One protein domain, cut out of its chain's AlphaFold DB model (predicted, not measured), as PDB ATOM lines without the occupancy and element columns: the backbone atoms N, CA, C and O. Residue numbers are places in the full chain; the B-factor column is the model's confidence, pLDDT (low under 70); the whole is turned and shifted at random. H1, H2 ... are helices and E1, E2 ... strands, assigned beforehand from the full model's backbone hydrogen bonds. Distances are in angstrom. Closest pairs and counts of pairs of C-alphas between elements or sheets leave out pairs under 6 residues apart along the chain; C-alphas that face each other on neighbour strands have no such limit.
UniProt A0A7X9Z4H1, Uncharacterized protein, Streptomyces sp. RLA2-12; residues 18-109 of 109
ATOM      1  N   ILE A  18     -60.158  23.375 -35.151       87.19
ATOM      2  CA  ILE A  18     -61.188  22.328 -34.989       87.19
ATOM      3  C   ILE A  18     -62.198  22.270 -36.144       87.19
ATOM      4  O   ILE A  18     -62.787  21.221 -36.374       87.19
ATOM      5  N   ALA A  19     -62.402  23.384 -36.853       87.88
ATOM      6  CA  ALA A  19     -63.298  23.471 -38.002       87.88
ATOM      7  C   ALA A  19     -62.747  22.746 -39.243       87.88
ATOM      8  O   ALA A  19     -63.527  22.349 -40.103       87.88
ATOM      9  N   ASP A  20     -61.427  22.550 -39.306       90.94
ATOM     10  CA  ASP A  20     -60.727  21.867 -40.397       90.94
ATOM     11  C   ASP A  20     -60.491  20.378 -40.093       90.94
ATOM     12  O   ASP A  20     -59.903  19.658 -40.898       90.94
ATOM     13  N   LEU A  21     -60.920  19.908 -38.917       92.50
ATOM     14  CA  LEU A  21     -60.702  18.547 -38.447       92.50
ATOM     15  C   LEU A  21     -61.960  17.693 -38.595       92.50
ATOM     16  O   LEU A  21     -63.078  18.111 -38.294       92.50
ATOM     17  N   SER A  22     -61.761  16.434 -38.973       93.94
ATOM     18  CA  SER A  22     -62.805  15.416 -38.876       93.94
ATOM     19  C   SER A  22     -63.165  15.124 -37.416       93.94
ATOM     20  O   SER A  22     -62.360  15.288 -36.495       93.94
ATOM     21  N   GLU A  23     -64.361  14.582 -37.191       92.19
ATOM     22  CA  GLU A  23     -64.818  14.154 -35.862       92.19
ATOM     23  C   GLU A  23     -63.847  13.156 -35.198       92.19
ATOM     24  O   GLU A  23     -63.637  13.194 -33.985       92.19
ATOM     25  N   GLN A  24     -63.204  12.292 -35.992       94.06
ATOM     26  CA  GLN A  24     -62.203  11.344 -35.496       94.06
ATOM     27  C   GLN A  24     -60.930  12.049 -35.011       94.06
ATOM     28  O   GLN A  24     -60.380  11.667 -33.978       94.06
ATOM     29  N   GLN A  25     -60.478  13.091 -35.710       94.19
ATOM     30  CA  GLN A  25     -59.317  13.883 -35.296       94.19
ATOM     31  C   GLN A  25     -59.619  14.722 -34.054       94.19
ATOM     32  O   GLN A  25     -58.814  14.736 -33.126       94.19
ATOM     33  N   VAL A  26     -60.799  15.352 -33.984       90.56
ATOM     34  CA  VAL A  26     -61.234  16.121 -32.801       90.56
ATOM     35  C   VAL A  26     -61.294  15.235 -31.552       90.56
ATOM     36  O   VAL A  26     -60.915  15.667 -30.466       90.56
ATOM     37  N   ARG A  27     -61.721  13.974 -31.698       89.69
ATOM     38  CA  ARG A  27     -61.736  12.978 -30.611       89.69
ATOM     39  C   ARG A  27     -60.364  12.381 -30.282       89.69
ATOM     40  O   ARG A  27     -60.268  11.597 -29.341       89.69
ATOM     41  N   GLY A  28     -59.327  12.681 -31.065       90.56
ATOM     42  CA  GLY A  28     -58.002  12.075 -30.920       90.56
ATOM     43  C   GLY A  28     -57.942  10.592 -31.317       90.56
ATOM     44  O   GLY A  28     -57.024   9.886 -30.903       90.56
ATOM     45  N   ALA A  29     -58.910  10.110 -32.101       93.44
ATOM     46  CA  ALA A  29     -58.923   8.759 -32.674       93.44
ATOM     47  C   ALA A  29     -58.158   8.675 -34.007       93.44
ATOM     48  O   ALA A  29     -57.836   7.584 -34.472       93.44
ATOM     49  N   ALA A  30     -57.859   9.820 -34.617       95.69
ATOM     50  CA  ALA A  30     -57.075   9.939 -35.836       95.69
ATOM     51  C   ALA A  30     -56.014  11.032 -35.685       95.69
ATOM     52  O   ALA A  30     -56.196  11.993 -34.934       95.69
ATOM     53  N   CYS A  31     -54.906  10.884 -36.409       96.06
ATOM     54  CA  CYS A  31     -53.826  11.855 -36.416       96.06
ATOM     55  C   CYS A  31     -54.345  13.219 -36.863       96.06
ATOM     56  O   CYS A  31     -54.879  13.361 -37.966       96.06
ATOM     57  N   VAL A  32     -54.110  14.241 -36.041       95.94
ATOM     58  CA  VAL A  32     -54.562  15.609 -36.314       95.94
ATOM     59  C   VAL A  32     -54.013  16.189 -37.628       95.94
ATOM     60  O   VAL A  32     -54.590  17.125 -38.162       95.94
ATOM     61  N   TRP A  33     -52.935  15.620 -38.185       96.06
ATOM     62  CA  TRP A  33     -52.329  16.097 -39.435       96.06
ATOM     63  C   TRP A  33     -52.537  15.201 -40.658       96.06
ATOM     64  O   TRP A  33     -52.599  15.730 -41.760       96.06
ATOM     65  N   CYS A  34     -52.574  13.875 -40.505       96.12
ATOM     66  CA  CYS A  34     -52.642  12.955 -41.652       96.12
ATOM     67  C   CYS A  34     -53.851  12.019 -41.638       96.12
ATOM     68  O   CYS A  34     -53.913  11.118 -42.467       96.12
ATOM     69  N   GLU A  35     -54.766  12.183 -40.677       96.44
ATOM     70  CA  GLU A  35     -56.000  11.393 -40.527       96.44
ATOM     71  C   GLU A  35     -55.798   9.888 -40.287       96.44
ATOM     72  O   GLU A  35     -56.769   9.161 -40.079       96.44
ATOM     73  N   ALA A  36     -54.551   9.407 -40.237       96.31
ATOM     74  CA  ALA A  36     -54.249   8.016 -39.937       96.31
ATOM     75  C   ALA A  36     -54.875   7.609 -38.588       96.31
ATOM     76  O   ALA A  36     -54.704   8.345 -37.607       96.31
ATOM     77  N   PRO A  37     -55.569   6.457 -38.508       95.44
ATOM     78  CA  PRO A  37     -56.134   5.967 -37.259       95.44
ATOM     79  C   PRO A  37     -55.059   5.818 -36.186       95.44
ATOM     80  O   PRO A  37     -53.951   5.353 -36.460       95.44
ATOM     81  N   LEU A  38     -55.397   6.198 -34.960       94.94
ATOM     82  CA  LEU A  38     -54.509   6.096 -33.814       94.94
ATOM     83  C   LEU A  38     -54.974   4.986 -32.885       94.94
ATOM     84  O   LEU A  38     -56.161   4.846 -32.591       94.94
ATOM     85  N   THR A  39     -54.015   4.230 -32.367       89.44
ATOM     86  CA  THR A  39     -54.227   3.389 -31.192       89.44
ATOM     87  C   THR A  39     -53.695   4.113 -29.961       89.44
ATOM     88  O   THR A  39     -52.918   5.063 -30.065       89.44
ATOM     89  N   SER A  40     -54.074   3.642 -28.775       84.12
ATOM     90  CA  SER A  40     -53.499   4.125 -27.516       84.12
ATOM     91  C   SER A  40     -51.980   3.932 -27.426       84.12
ATOM     92  O   SER A  40     -51.348   4.603 -26.626       84.12
ATOM     93  N   ASP A  41     -51.411   3.028 -28.226       83.06
ATOM     94  CA  ASP A  41     -49.984   2.685 -28.220       83.06
ATOM     95  C   ASP A  41     -49.148   3.604 -29.134       83.06
ATOM     96  O   ASP A  41     -47.978   3.885 -28.875       83.06
ATOM     97  N   THR A  42     -49.754   4.113 -30.214       79.69
ATOM     98  CA  THR A  42     -49.056   4.922 -31.230       79.69
ATOM     99  C   THR A  42     -49.405   6.407 -31.189       79.69
ATOM    100  O   THR A  42     -48.822   7.190 -31.944       79.69
ATOM    101  N   ALA A  43     -50.397   6.791 -30.385       91.19
ATOM    102  CA  ALA A  43     -50.822   8.173 -30.249       91.19
ATOM    103  C   ALA A  43     -49.833   8.967 -29.392       91.19
ATOM    104  O   ALA A  43     -49.613   8.644 -28.230       91.19
ATOM    105  N   VAL A  44     -49.304  10.048 -29.955       92.19
ATOM    106  CA  VAL A  44     -48.614  11.103 -29.212       92.19
ATOM    107  C   VAL A  44     -49.657  12.126 -28.783       92.19
ATOM    108  O   VAL A  44     -50.398  12.640 -29.631       92.19
ATOM    109  N   ASP A  45     -49.731  12.407 -27.483       90.69
ATOM    110  CA  ASP A  45     -50.600  13.448 -26.938       90.69
ATOM    111  C   ASP A  45     -49.969  14.828 -27.181       90.69
ATOM    112  O   ASP A  45     -48.810  15.068 -26.845       90.69
ATOM    113  N   LEU A  46     -50.714  15.735 -27.817       88.38
ATOM    114  CA  LEU A  46     -50.277  17.107 -28.095       88.38
ATOM    115  C   LEU A  46     -50.813  18.103 -27.054       88.38
ATOM    116  O   LEU A  46     -50.812  19.312 -27.289       88.38
ATOM    117  N   GLY A  47     -51.209  17.586 -25.893       84.62
ATOM    118  CA  GLY A  47     -51.579  18.316 -24.696       84.62
ATOM    119  C   GLY A  47     -52.926  19.009 -24.777       84.62
ATOM    120  O   GLY A  47     -53.626  19.007 -25.790       84.62
ATOM    121  N   GLU A  48     -53.286  19.625 -23.655       84.81
ATOM    122  CA  GLU A  48     -54.507  20.411 -23.543       84.81
ATOM    123  C   GLU A  48     -54.439  21.641 -24.452       84.81
ATOM    124  O   GLU A  48     -53.489  22.426 -24.384       84.81
ATOM    125  N   ARG A  49     -55.494  21.853 -25.241       83.12
ATOM    126  CA  ARG A  49     -55.715  23.093 -25.981       83.12
ATOM    127  C   ARG A  49     -57.111  23.632 -25.768       83.12
ATOM    128  O   ARG A  49     -58.103  22.931 -25.980       83.12
ATOM    129  N   ARG A  50     -57.183  24.913 -25.412       84.12
ATOM    130  CA  ARG A  50     -58.445  25.643 -25.284       84.12
ATOM    131  C   ARG A  50     -58.764  26.345 -26.587       84.12
ATOM    132  O   ARG A  50     -57.984  27.162 -27.065       84.12
ATOM    133  N   VAL A  51     -59.926  26.030 -27.136       82.25
ATOM    134  CA  VAL A  51     -60.428  26.628 -28.368       82.25
ATOM    135  C   VAL A  51     -61.627  27.491 -28.021       82.25
ATOM    136  O   VAL A  51     -62.628  26.995 -27.501       82.25
ATOM    137  N   SER A  52     -61.511  28.788 -28.291       84.38
ATOM    138  CA  SER A  52     -62.602  29.744 -28.109       84.38
ATOM    139  C   SER A  52     -63.645  29.580 -29.215       84.38
ATOM    140  O   SER A  52     -63.314  29.542 -30.398       84.38
ATOM    141  N   LEU A  53     -64.912  29.512 -28.822       80.38
ATOM    142  CA  LEU A  53     -66.080  29.356 -29.679       80.38
ATOM    143  C   LEU A  53     -67.116  30.415 -29.311       80.38
ATOM    144  O   LEU A  53     -67.851  30.210 -28.349       80.38
ATOM    145  N   LEU A  54     -67.197  31.505 -30.083       83.31
ATOM    146  CA  LEU A  54     -68.104  32.645 -29.852       83.31
ATOM    147  C   LEU A  54     -68.140  33.070 -28.367       83.31
ATOM    148  O   LEU A  54     -67.235  33.771 -27.924       83.31
ATOM    149  N   ASP A  55     -69.130  32.594 -27.605       88.06
ATOM    150  CA  ASP A  55     -69.366  32.927 -26.191       88.06
ATOM    151  C   ASP A  55     -68.904  31.836 -25.199       88.06
ATOM    152  O   ASP A  55     -69.218  31.870 -24.009       88.06
ATOM    153  N   SER A  56     -68.182  30.824 -25.677       86.38
ATOM    154  CA  SER A  56     -67.757  29.651 -24.909       86.38
ATOM    155  C   SER A  56     -66.333  29.225 -25.267       86.38
ATOM    156  O   SER A  56     -65.697  29.781 -26.162       86.38
ATOM    157  N   HIS A  57     -65.810  28.228 -24.562       85.94
ATOM    158  CA  HIS A  57     -64.593  27.535 -24.958       85.94
ATOM    159  C   HIS A  57     -64.798  26.033 -24.821       85.94
ATOM    160  O   HIS A  57     -65.552  25.575 -23.963       85.94
ATOM    161  N   ILE A  58     -64.092  25.277 -25.652       85.19
ATOM    162  CA  ILE A  58     -63.937  23.839 -25.472       85.19
ATOM    163  C   ILE A  58     -62.478  23.521 -25.200       85.19
ATOM    164  O   ILE A  58     -61.568  24.185 -25.701       85.19
ATOM    165  N   THR A  59     -62.269  22.477 -24.415       85.00
ATOM    166  CA  THR A  59     -60.953  21.895 -24.211       85.00
ATOM    167  C   THR A  59     -60.816  20.683 -25.117       85.00
ATOM    168  O   THR A  59     -61.670  19.798 -25.118       85.00
ATOM    169  N   THR A  60     -59.744  20.654 -25.895       83.50
ATOM    170  CA  THR A  60     -59.392  19.557 -26.795       83.50
ATOM    171  C   THR A  60     -58.052  18.971 -26.378       83.50
ATOM    172  O   THR A  60     -57.224  19.668 -25.794       83.50
ATOM    173  N   PHE A  61     -57.844  17.695 -26.691       87.00
ATOM    174  CA  PHE A  61     -56.585  16.986 -26.464       87.00
ATOM    175  C   PHE A  61     -56.148  16.379 -27.799       87.00
ATOM    176  O   PHE A  61     -56.431  15.206 -28.065       87.00
ATOM    177  N   PRO A  62     -55.582  17.190 -28.715       89.69
ATOM    178  CA  PRO A  62     -55.222  16.716 -30.039       89.69
ATOM    179  C   PRO A  62     -54.183  15.600 -29.940       89.69
ATOM    180  O   PRO A  62     -53.264  15.658 -29.127       89.69
ATOM    181  N   ARG A  63     -54.309  14.588 -30.797       94.38
ATOM    182  CA  ARG A  63     -53.367  13.466 -30.860       94.38
ATOM    183  C   ARG A  63     -52.798  13.317 -32.257       94.38
ATOM    184  O   ARG A  63     -53.447  13.648 -33.252       94.38
ATOM    185  N   ALA A  64     -51.587  12.789 -32.347       95.31
ATOM    186  CA  ALA A  64     -50.917  12.562 -33.620       95.31
ATOM    187  C   ALA A  64     -50.198  11.221 -33.674       95.31
ATOM    188  O   ALA A  64     -49.837  10.649 -32.651       95.31
ATOM    189  N   CYS A  65     -49.949  10.735 -34.889       95.31
ATOM    190  CA  CYS A  65     -49.003   9.647 -35.076       95.31
ATOM    191  C   CYS A  65     -47.569  10.162 -34.885       95.31
ATOM    192  O   CYS A  65     -47.264  11.332 -35.152       95.31
ATOM    193  N   ARG A  66     -46.677   9.260 -34.478       93.56
ATOM    194  CA  ARG A  66     -45.249   9.533 -34.257       93.56
ATOM    195  C   ARG A  66     -44.567  10.164 -35.472       93.56
ATOM    196  O   ARG A  66     -43.875  11.170 -35.324       93.56
ATOM    197  N   ASP A  67     -44.860   9.656 -36.670       94.12
ATOM    198  CA  ASP A  67     -44.288  10.146 -37.933       94.12
ATOM    199  C   ASP A  67     -44.618  11.617 -38.210       94.12
ATOM    200  O   ASP A  67     -43.809  12.347 -38.780       94.12
ATOM    201  N   CYS A  68     -45.801  12.079 -37.794       95.00
ATOM    202  CA  CYS A  68     -46.189  13.478 -37.952       95.00
ATOM    203  C   CYS A  68     -45.759  14.349 -36.765       95.00
ATOM    204  O   CYS A  68     -45.415  15.515 -36.979       95.00
ATOM    205  N   ALA A  69     -45.769  13.804 -35.546       94.25
ATOM    206  CA  ALA A  69     -45.415  14.525 -34.327       94.25
ATOM    207  C   ALA A  69     -43.914  14.832 -34.251       94.25
ATOM    208  O   ALA A  69     -43.535  15.990 -34.072       94.25
ATOM    209  N   ALA A  70     -43.054  13.830 -34.448       93.75
ATOM    210  CA  ALA A  70     -41.608  13.962 -34.280       93.75
ATOM    211  C   ALA A  70     -40.970  15.111 -35.096       93.75
ATOM    212  O   ALA A  70     -40.243  15.912 -34.497       93.75
ATOM    213  N   PRO A  71     -41.217  15.265 -36.416       95.06
ATOM    214  CA  PRO A  71     -40.624  16.365 -37.179       95.06
ATOM    215  C   PRO A  71     -41.152  17.741 -36.753       95.06
ATOM    216  O   PRO A  71     -40.389  18.706 -36.746       95.06
ATOM    217  N   ARG A  72     -42.429  17.850 -36.360       95.31
ATOM    218  CA  ARG A  72     -43.041  19.124 -35.945       95.31
ATOM    219  C   ARG A  72     -42.562  19.570 -34.569       95.31
ATOM    220  O   ARG A  72     -42.175  20.721 -34.407       95.31
ATOM    221  N   LEU A  73     -42.493  18.643 -33.615       93.81
ATOM    222  CA  LEU A  73     -41.908  18.883 -32.293       93.81
ATOM    223  C   LEU A  73     -40.432  19.271 -32.401       93.81
ATOM    224  O   LEU A  73     -39.984  20.221 -31.762       93.81
ATOM    225  N   TYR A  74     -39.679  18.581 -33.261       94.62
ATOM    226  CA  TYR A  74     -38.277  18.915 -33.492       94.62
ATOM    227  C   TYR A  74     -38.117  20.303 -34.122       94.62
ATOM    228  O   TYR A  74     -37.241  21.063 -33.715       94.62
ATOM    229  N   ARG A  75     -38.988  20.666 -35.072       94.88
ATOM    230  CA  ARG A  75     -38.998  22.007 -35.663       94.88
ATOM    231  C   ARG A  75     -39.296  23.082 -34.616       94.88
ATOM    232  O   ARG A  75     -38.536  24.042 -34.538       94.88
ATOM    233  N   ALA A  76     -40.315  22.885 -33.780       93.19
ATOM    234  CA  ALA A  76     -40.643  23.801 -32.689       93.19
ATOM    235  C   ALA A  76     -39.472  23.968 -31.703       93.19
ATOM    236  O   ALA A  76     -39.147  25.089 -31.318       93.19
ATOM    237  N   LEU A  77     -38.775  22.877 -31.355       93.56
ATOM    238  CA  LEU A  77     -37.561  22.926 -30.532       93.56
ATOM    239  C   LEU A  77     -36.459  23.777 -31.172       93.56
ATOM    240  O   LEU A  77     -35.866  24.625 -30.501       93.56
ATOM    241  N   LEU A  78     -36.177  23.568 -32.459       94.88
ATOM    242  CA  LEU A  78     -35.176  24.358 -33.174       94.88
ATOM    243  C   LEU A  78     -35.566  25.838 -33.230       94.88
ATOM    244  O   LEU A  78     -34.747  26.700 -32.922       94.88
ATOM    245  N   ASP A  79     -36.816  26.138 -33.578       93.94
ATOM    246  CA  ASP A  79     -37.302  27.514 -33.671       93.94
ATOM    247  C   ASP A  79     -37.264  28.240 -32.320       93.94
ATOM    248  O   ASP A  79     -36.932  29.430 -32.277       93.94
ATOM    249  N   HIS A  80     -37.560  27.535 -31.227       93.38
ATOM    250  CA  HIS A  80     -37.486  28.070 -29.873       93.38
ATOM    251  C   HIS A  80     -36.037  28.326 -29.438       93.38
ATOM    252  O   HIS A  80     -35.695  29.438 -29.037       93.38
ATOM    253  N   THR A  81     -35.169  27.317 -29.549       93.94
ATOM    254  CA  THR A  81     -33.770  27.403 -29.089       93.94
ATOM    255  C   THR A  81     -32.966  28.475 -29.822       93.94
ATOM    256  O   THR A  81     -32.093  29.088 -29.222       93.94
ATOM    257  N   GLN A  82     -33.298  28.773 -31.082       93.38
ATOM    258  CA  GLN A  82     -32.671  29.862 -31.843       93.38
ATOM    259  C   GLN A  82     -33.034  31.270 -31.348       93.38
ATOM    260  O   GLN A  82     -32.339  32.225 -31.685       93.38
ATOM    261  N   ARG A  83     -34.140  31.425 -30.613       91.75
ATOM    262  CA  ARG A  83     -34.707  32.734 -30.240       91.75
ATOM    263  C   ARG A  83     -34.783  32.959 -28.730       91.75
ATOM    264  O   ARG A  83     -35.146  34.050 -28.304       91.75
ATOM    265  N   CYS A  84     -34.483  31.941 -27.927       94.31
ATOM    266  CA  CYS A  84     -34.620  31.986 -26.478       94.31
ATOM    267  C   CYS A  84     -33.274  32.278 -25.803       94.31
ATOM    268  O   CYS A  84     -32.357  31.464 -25.871       94.31
ATOM    269  N   GLU A  85     -33.192  33.408 -25.099       94.38
ATOM    270  CA  GLU A  85     -32.004  33.809 -24.327       94.38
ATOM    271  C   GLU A  85     -31.626  32.771 -23.261       94.38
ATOM    272  O   GLU A  85     -30.476  32.354 -23.192       94.38
ATOM    273  N   GLN A  86     -32.607  32.232 -22.528       93.00
ATOM    274  CA  GLN A  86     -32.350  31.212 -21.507       93.00
ATOM    275  C   GLN A  86     -31.751  29.940 -22.109       93.00
ATOM    276  O   GLN A  86     -30.905  29.309 -21.491       93.00
ATOM    277  N   CYS A  87     -32.165  29.559 -23.323       94.25
ATOM    278  CA  CYS A  87     -31.561  28.422 -24.015       94.25
ATOM    279  C   CYS A  87     -30.106  28.689 -24.418       94.25
ATOM    280  O   CYS A  87     -29.321  27.742 -24.451       94.25
ATOM    281  N   ALA A  88     -29.762  29.937 -24.745       94.00
ATOM    282  CA  ALA A  88     -28.399  30.329 -25.081       94.00
ATOM    283  C   ALA A  88     -27.490  30.370 -23.841       94.00
ATOM    284  O   ALA A  88     -26.334  29.963 -23.935       94.00
ATOM    285  N   ASP A  89     -28.022  30.811 -22.698       92.69
ATOM    286  CA  ASP A  89     -27.279  30.925 -21.440       92.69
ATOM    287  C   ASP A  89     -27.132  29.573 -20.720       92.69
ATOM    288  O   ASP A  89     -26.022  29.109 -20.462       92.69
ATOM    289  N   ASP A  90     -28.257  28.927 -20.399       91.31
ATOM    290  CA  ASP A  90     -28.318  27.621 -19.743       91.31
ATOM    291  C   ASP A  90     -29.617  26.899 -20.120       91.31
ATOM    292  O   ASP A  90     -30.679  27.063 -19.510       91.31
ATOM    293  N   GLN A  91     -29.513  26.014 -21.111       88.12
ATOM    294  CA  GLN A  91     -30.631  25.215 -21.607       88.12
ATOM    295  C   GLN A  91     -31.383  24.422 -20.521       88.12
ATOM    296  O   GLN A  91     -32.542  24.068 -20.741       88.12
ATOM    297  N   SER A  92     -30.767  24.108 -19.375       88.50
ATOM    298  CA  SER A  92     -31.434  23.366 -18.298       88.50
ATOM    299  C   SER A  92     -32.457  24.208 -17.531       88.50
ATOM    300  O   SER A  92     -33.386  23.647 -16.958       88.50
ATOM    301  N   GLN A  93     -32.336  25.538 -17.583       91.31
ATOM    302  CA  GLN A  93     -33.231  26.473 -16.895       91.31
ATOM    303  C   GLN A  93     -34.447  26.867 -17.737       91.31
ATOM    304  O   GLN A  93     -35.422  27.394 -17.207       91.31
ATOM    305  N   CYS A  94     -34.425  26.587 -19.042       93.62
ATOM    306  CA  CYS A  94     -35.559  26.860 -19.908       93.62
ATOM    307  C   CYS A  94     -36.602  25.733 -19.818       93.62
ATOM    308  O   CYS A  94     -36.428  24.655 -20.399       93.62
ATOM    309  N   GLU A  95     -37.711  25.995 -19.124       91.50
ATOM    310  CA  GLU A  95     -38.829  25.050 -18.983       91.50
ATOM    311  C   GLU A  95     -39.415  24.655 -20.348       91.50
ATOM    312  O   GLU A  95     -39.562  23.468 -20.640       91.50
ATOM    313  N   THR A  96     -39.650  25.631 -21.234       89.88
ATOM    314  CA  THR A  96     -40.172  25.390 -22.590       89.88
ATOM    315  C   THR A  96     -39.228  24.524 -23.422       89.88
ATOM    316  O   THR A  96     -39.656  23.553 -24.047       89.88
ATOM    317  N   GLY A  97     -37.929  24.833 -23.413       91.94
ATOM    318  CA  GLY A  97     -36.917  24.053 -24.126       91.94
ATOM    319  C   GLY A  97     -36.789  22.624 -23.591       91.94
ATOM    320  O   GLY A  97     -36.582  21.691 -24.371       91.94
ATOM    321  N   THR A  98     -36.938  22.435 -22.278       92.12
ATOM    322  CA  THR A  98     -36.941  21.110 -21.646       92.12
ATOM    323  C   THR A  98     -38.169  20.305 -22.047       92.12
ATOM    324  O   THR A  98     -38.014  19.204 -22.574       92.12
ATOM    325  N   ALA A  99     -39.362  20.886 -21.939       90.06
ATOM    326  CA  ALA A  99     -40.597  20.234 -22.353       90.06
ATOM    327  C   ALA A  99     -40.614  19.879 -23.855       90.06
ATOM    328  O   ALA A  99     -41.038  18.785 -24.218       90.06
ATOM    329  N   LEU A 100     -40.082  20.737 -24.740       91.19
ATOM    330  CA  LEU A 100     -39.938  20.414 -26.170       91.19
ATOM    331  C   LEU A 100     -38.991  19.229 -26.399       91.19
ATOM    332  O   LEU A 100     -39.275  18.359 -27.222       91.19
ATOM    333  N   ARG A 101     -37.863  19.173 -25.679       92.69
ATOM    334  CA  ARG A 101     -36.921  18.044 -25.762       92.69
ATOM    335  C   ARG A 101     -37.556  16.740 -25.297       92.69
ATOM    336  O   ARG A 101     -37.330  15.712 -25.934       92.69
ATOM    337  N   ASP A 102     -38.331  16.782 -24.223       91.50
ATOM    338  CA  ASP A 102     -39.012  15.605 -23.693       91.50
ATOM    339  C   ASP A 102     -40.101  15.117 -24.650       91.50
ATOM    340  O   ASP A 102     -40.094  13.942 -25.016       91.50
ATOM    341  N   ALA A 103     -40.912  16.025 -25.199       90.31
ATOM    342  CA  ALA A 103     -41.904  15.683 -26.217       90.31
ATOM    343  C   ALA A 103     -41.266  15.075 -27.484       90.31
ATOM    344  O   ALA A 103     -41.770  14.100 -28.039       90.31
ATOM    345  N   VAL A 104     -40.116  15.596 -27.943       92.88
ATOM    346  CA  VAL A 104     -39.375  15.006 -29.077       92.88
ATOM    347  C   VAL A 104     -38.901  13.584 -28.770       92.88
ATOM    348  O   VAL A 104     -38.911  12.738 -29.666       92.88
ATOM    349  N   ARG A 105     -38.449  13.312 -27.539       92.19
ATOM    350  CA  ARG A 105     -38.004  11.971 -27.129       92.19
ATOM    351  C   ARG A 105     -39.174  11.001 -27.091       92.19
ATOM    352  O   ARG A 105     -39.062   9.926 -27.671       92.19
ATOM    353  N   GLU A 106     -40.279  11.407 -26.474       89.12
ATOM    354  CA  GLU A 106     -41.504  10.613 -26.400       89.12
ATOM    355  C   GLU A 106     -42.004  10.245 -27.797       89.12
ATOM    356  O   GLU A 106     -42.205   9.072 -28.086       89.12
ATOM    357  N   ALA A 107     -42.090  11.214 -28.715       89.38
ATOM    358  CA  ALA A 107     -42.576  10.963 -30.070       89.38
ATOM    359  C   ALA A 107     -41.712   9.964 -30.866       89.38
ATOM    360  O   ALA A 107     -42.216   9.342 -31.802       89.38
ATOM    361  N   ARG A 108     -40.430   9.793 -30.516       86.69
ATOM    362  CA  ARG A 108     -39.485   8.900 -31.212       86.69
ATOM    363  C   ARG A 108     -39.411   7.479 -30.650       86.69
ATOM    364  O   ARG A 108     -38.926   6.615 -31.377       86.69
ATOM    365  N   GLY A 109     -39.782   7.268 -29.387       77.94
ATOM    366  CA  GLY A 109     -39.649   5.979 -28.691       77.94
ATOM    367  C   GLY A 109     -40.930   5.179 -28.715       77.94
ATOM    368  O   GLY A 109     -40.944   4.098 -29.332       77.94
TER     369      GLY A 109
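What this domain is: This is residues 18 to 109 of the 109 residues of an uncharacterized protein of Streptomyces sp. RLA2-12 (UniProt A0A7X9Z4H1). The domain is a V of two arms that meet at a small base: one arm is the strand hairpin E2 and E3, the other is the pair of helices H2 and H4, side by side and running opposite ways, with the short H3 across their far end. The base is the short strand pair E1 and E4, with H1 on the far side of it from H2 and H4. The printed part has 92 residues, with four named helices and four named strands in the order H1 E1 E2 E3 E4 H2 H3 H4; the class is mixed, helices and strands. Two sheets of two strands, E1 - E4 and E2 - E3, are each antiparallel. The whole is only just loose, close to compact, with a radius of gyration of the C-alphas of 14.9 A, and flat, spanning 43 by 36 by 17 A.

Where its parts are: H1 is residues 23 to 26, 5.1 A long, beginning at C-alpha 23 at (-64.818, 14.154, -35.862). E1 is residues 43 to 45, 6.2 A. E2 is residues 49 to 53, 12.7 A, and E3 residues 56 to 60, 13.2 A. E4 is residues 63 to 65, 7.2 A. H2 is residues 66 to 81, 21.9 A, from C-alpha 66 at (-45.249, 9.533, -34.257). H3 is residues 85 to 90, 8.5 A. H4 is residues 95 to 108, 20.3 A, ending at C-alpha 108 at (-39.485, 8.900, -31.212).

How they stand to each other: The closest C-alphas of H1 and E4 are those of Gln 25 and Arg 63, 7.4 A apart. E1 and E4 are antiparallel at 138 degrees, with N 44 and O 64 within hydrogen-bond range at 2.8 A. The hairpin E2 and E3 is antiparallel at 150 degrees, with N 51 and O 58 at 2.9 A and N 53 and O 56 at 2.8 A. E3 runs on into E4 across a break of 2 residues, at 32 degrees. E2 and H2 are apart. The closest C-alphas of E1 and H4 are those of Val 44 and Ala 107, 6.1 A apart. H2 and H4 touch, closest at the C-alphas of Arg 66 and Ala 107, 5.2 A, with a shallow tilt of 24 degrees, opposite ways. H3 is close to H2 but not clearly touching, about perpendicular at 85 degrees, with the C-alphas of Thr 81 and Cys 87 closest at 5.6 A. Every O i to N i+4 pair is within hydrogen-bond range in H3 and H4, and 10 of 12 in H2; H1 is too short for such a pair.

The domain as a whole: The two C-alphas farthest apart, those of Glu 23 and Asp 89, are 43.6 A apart. The printed part has no cut. The link from H1 to E1, residues 27 to 42, is long; the other links are tight. The mean pLDDT of the printed part is 90.9, and no printed residue is under 70.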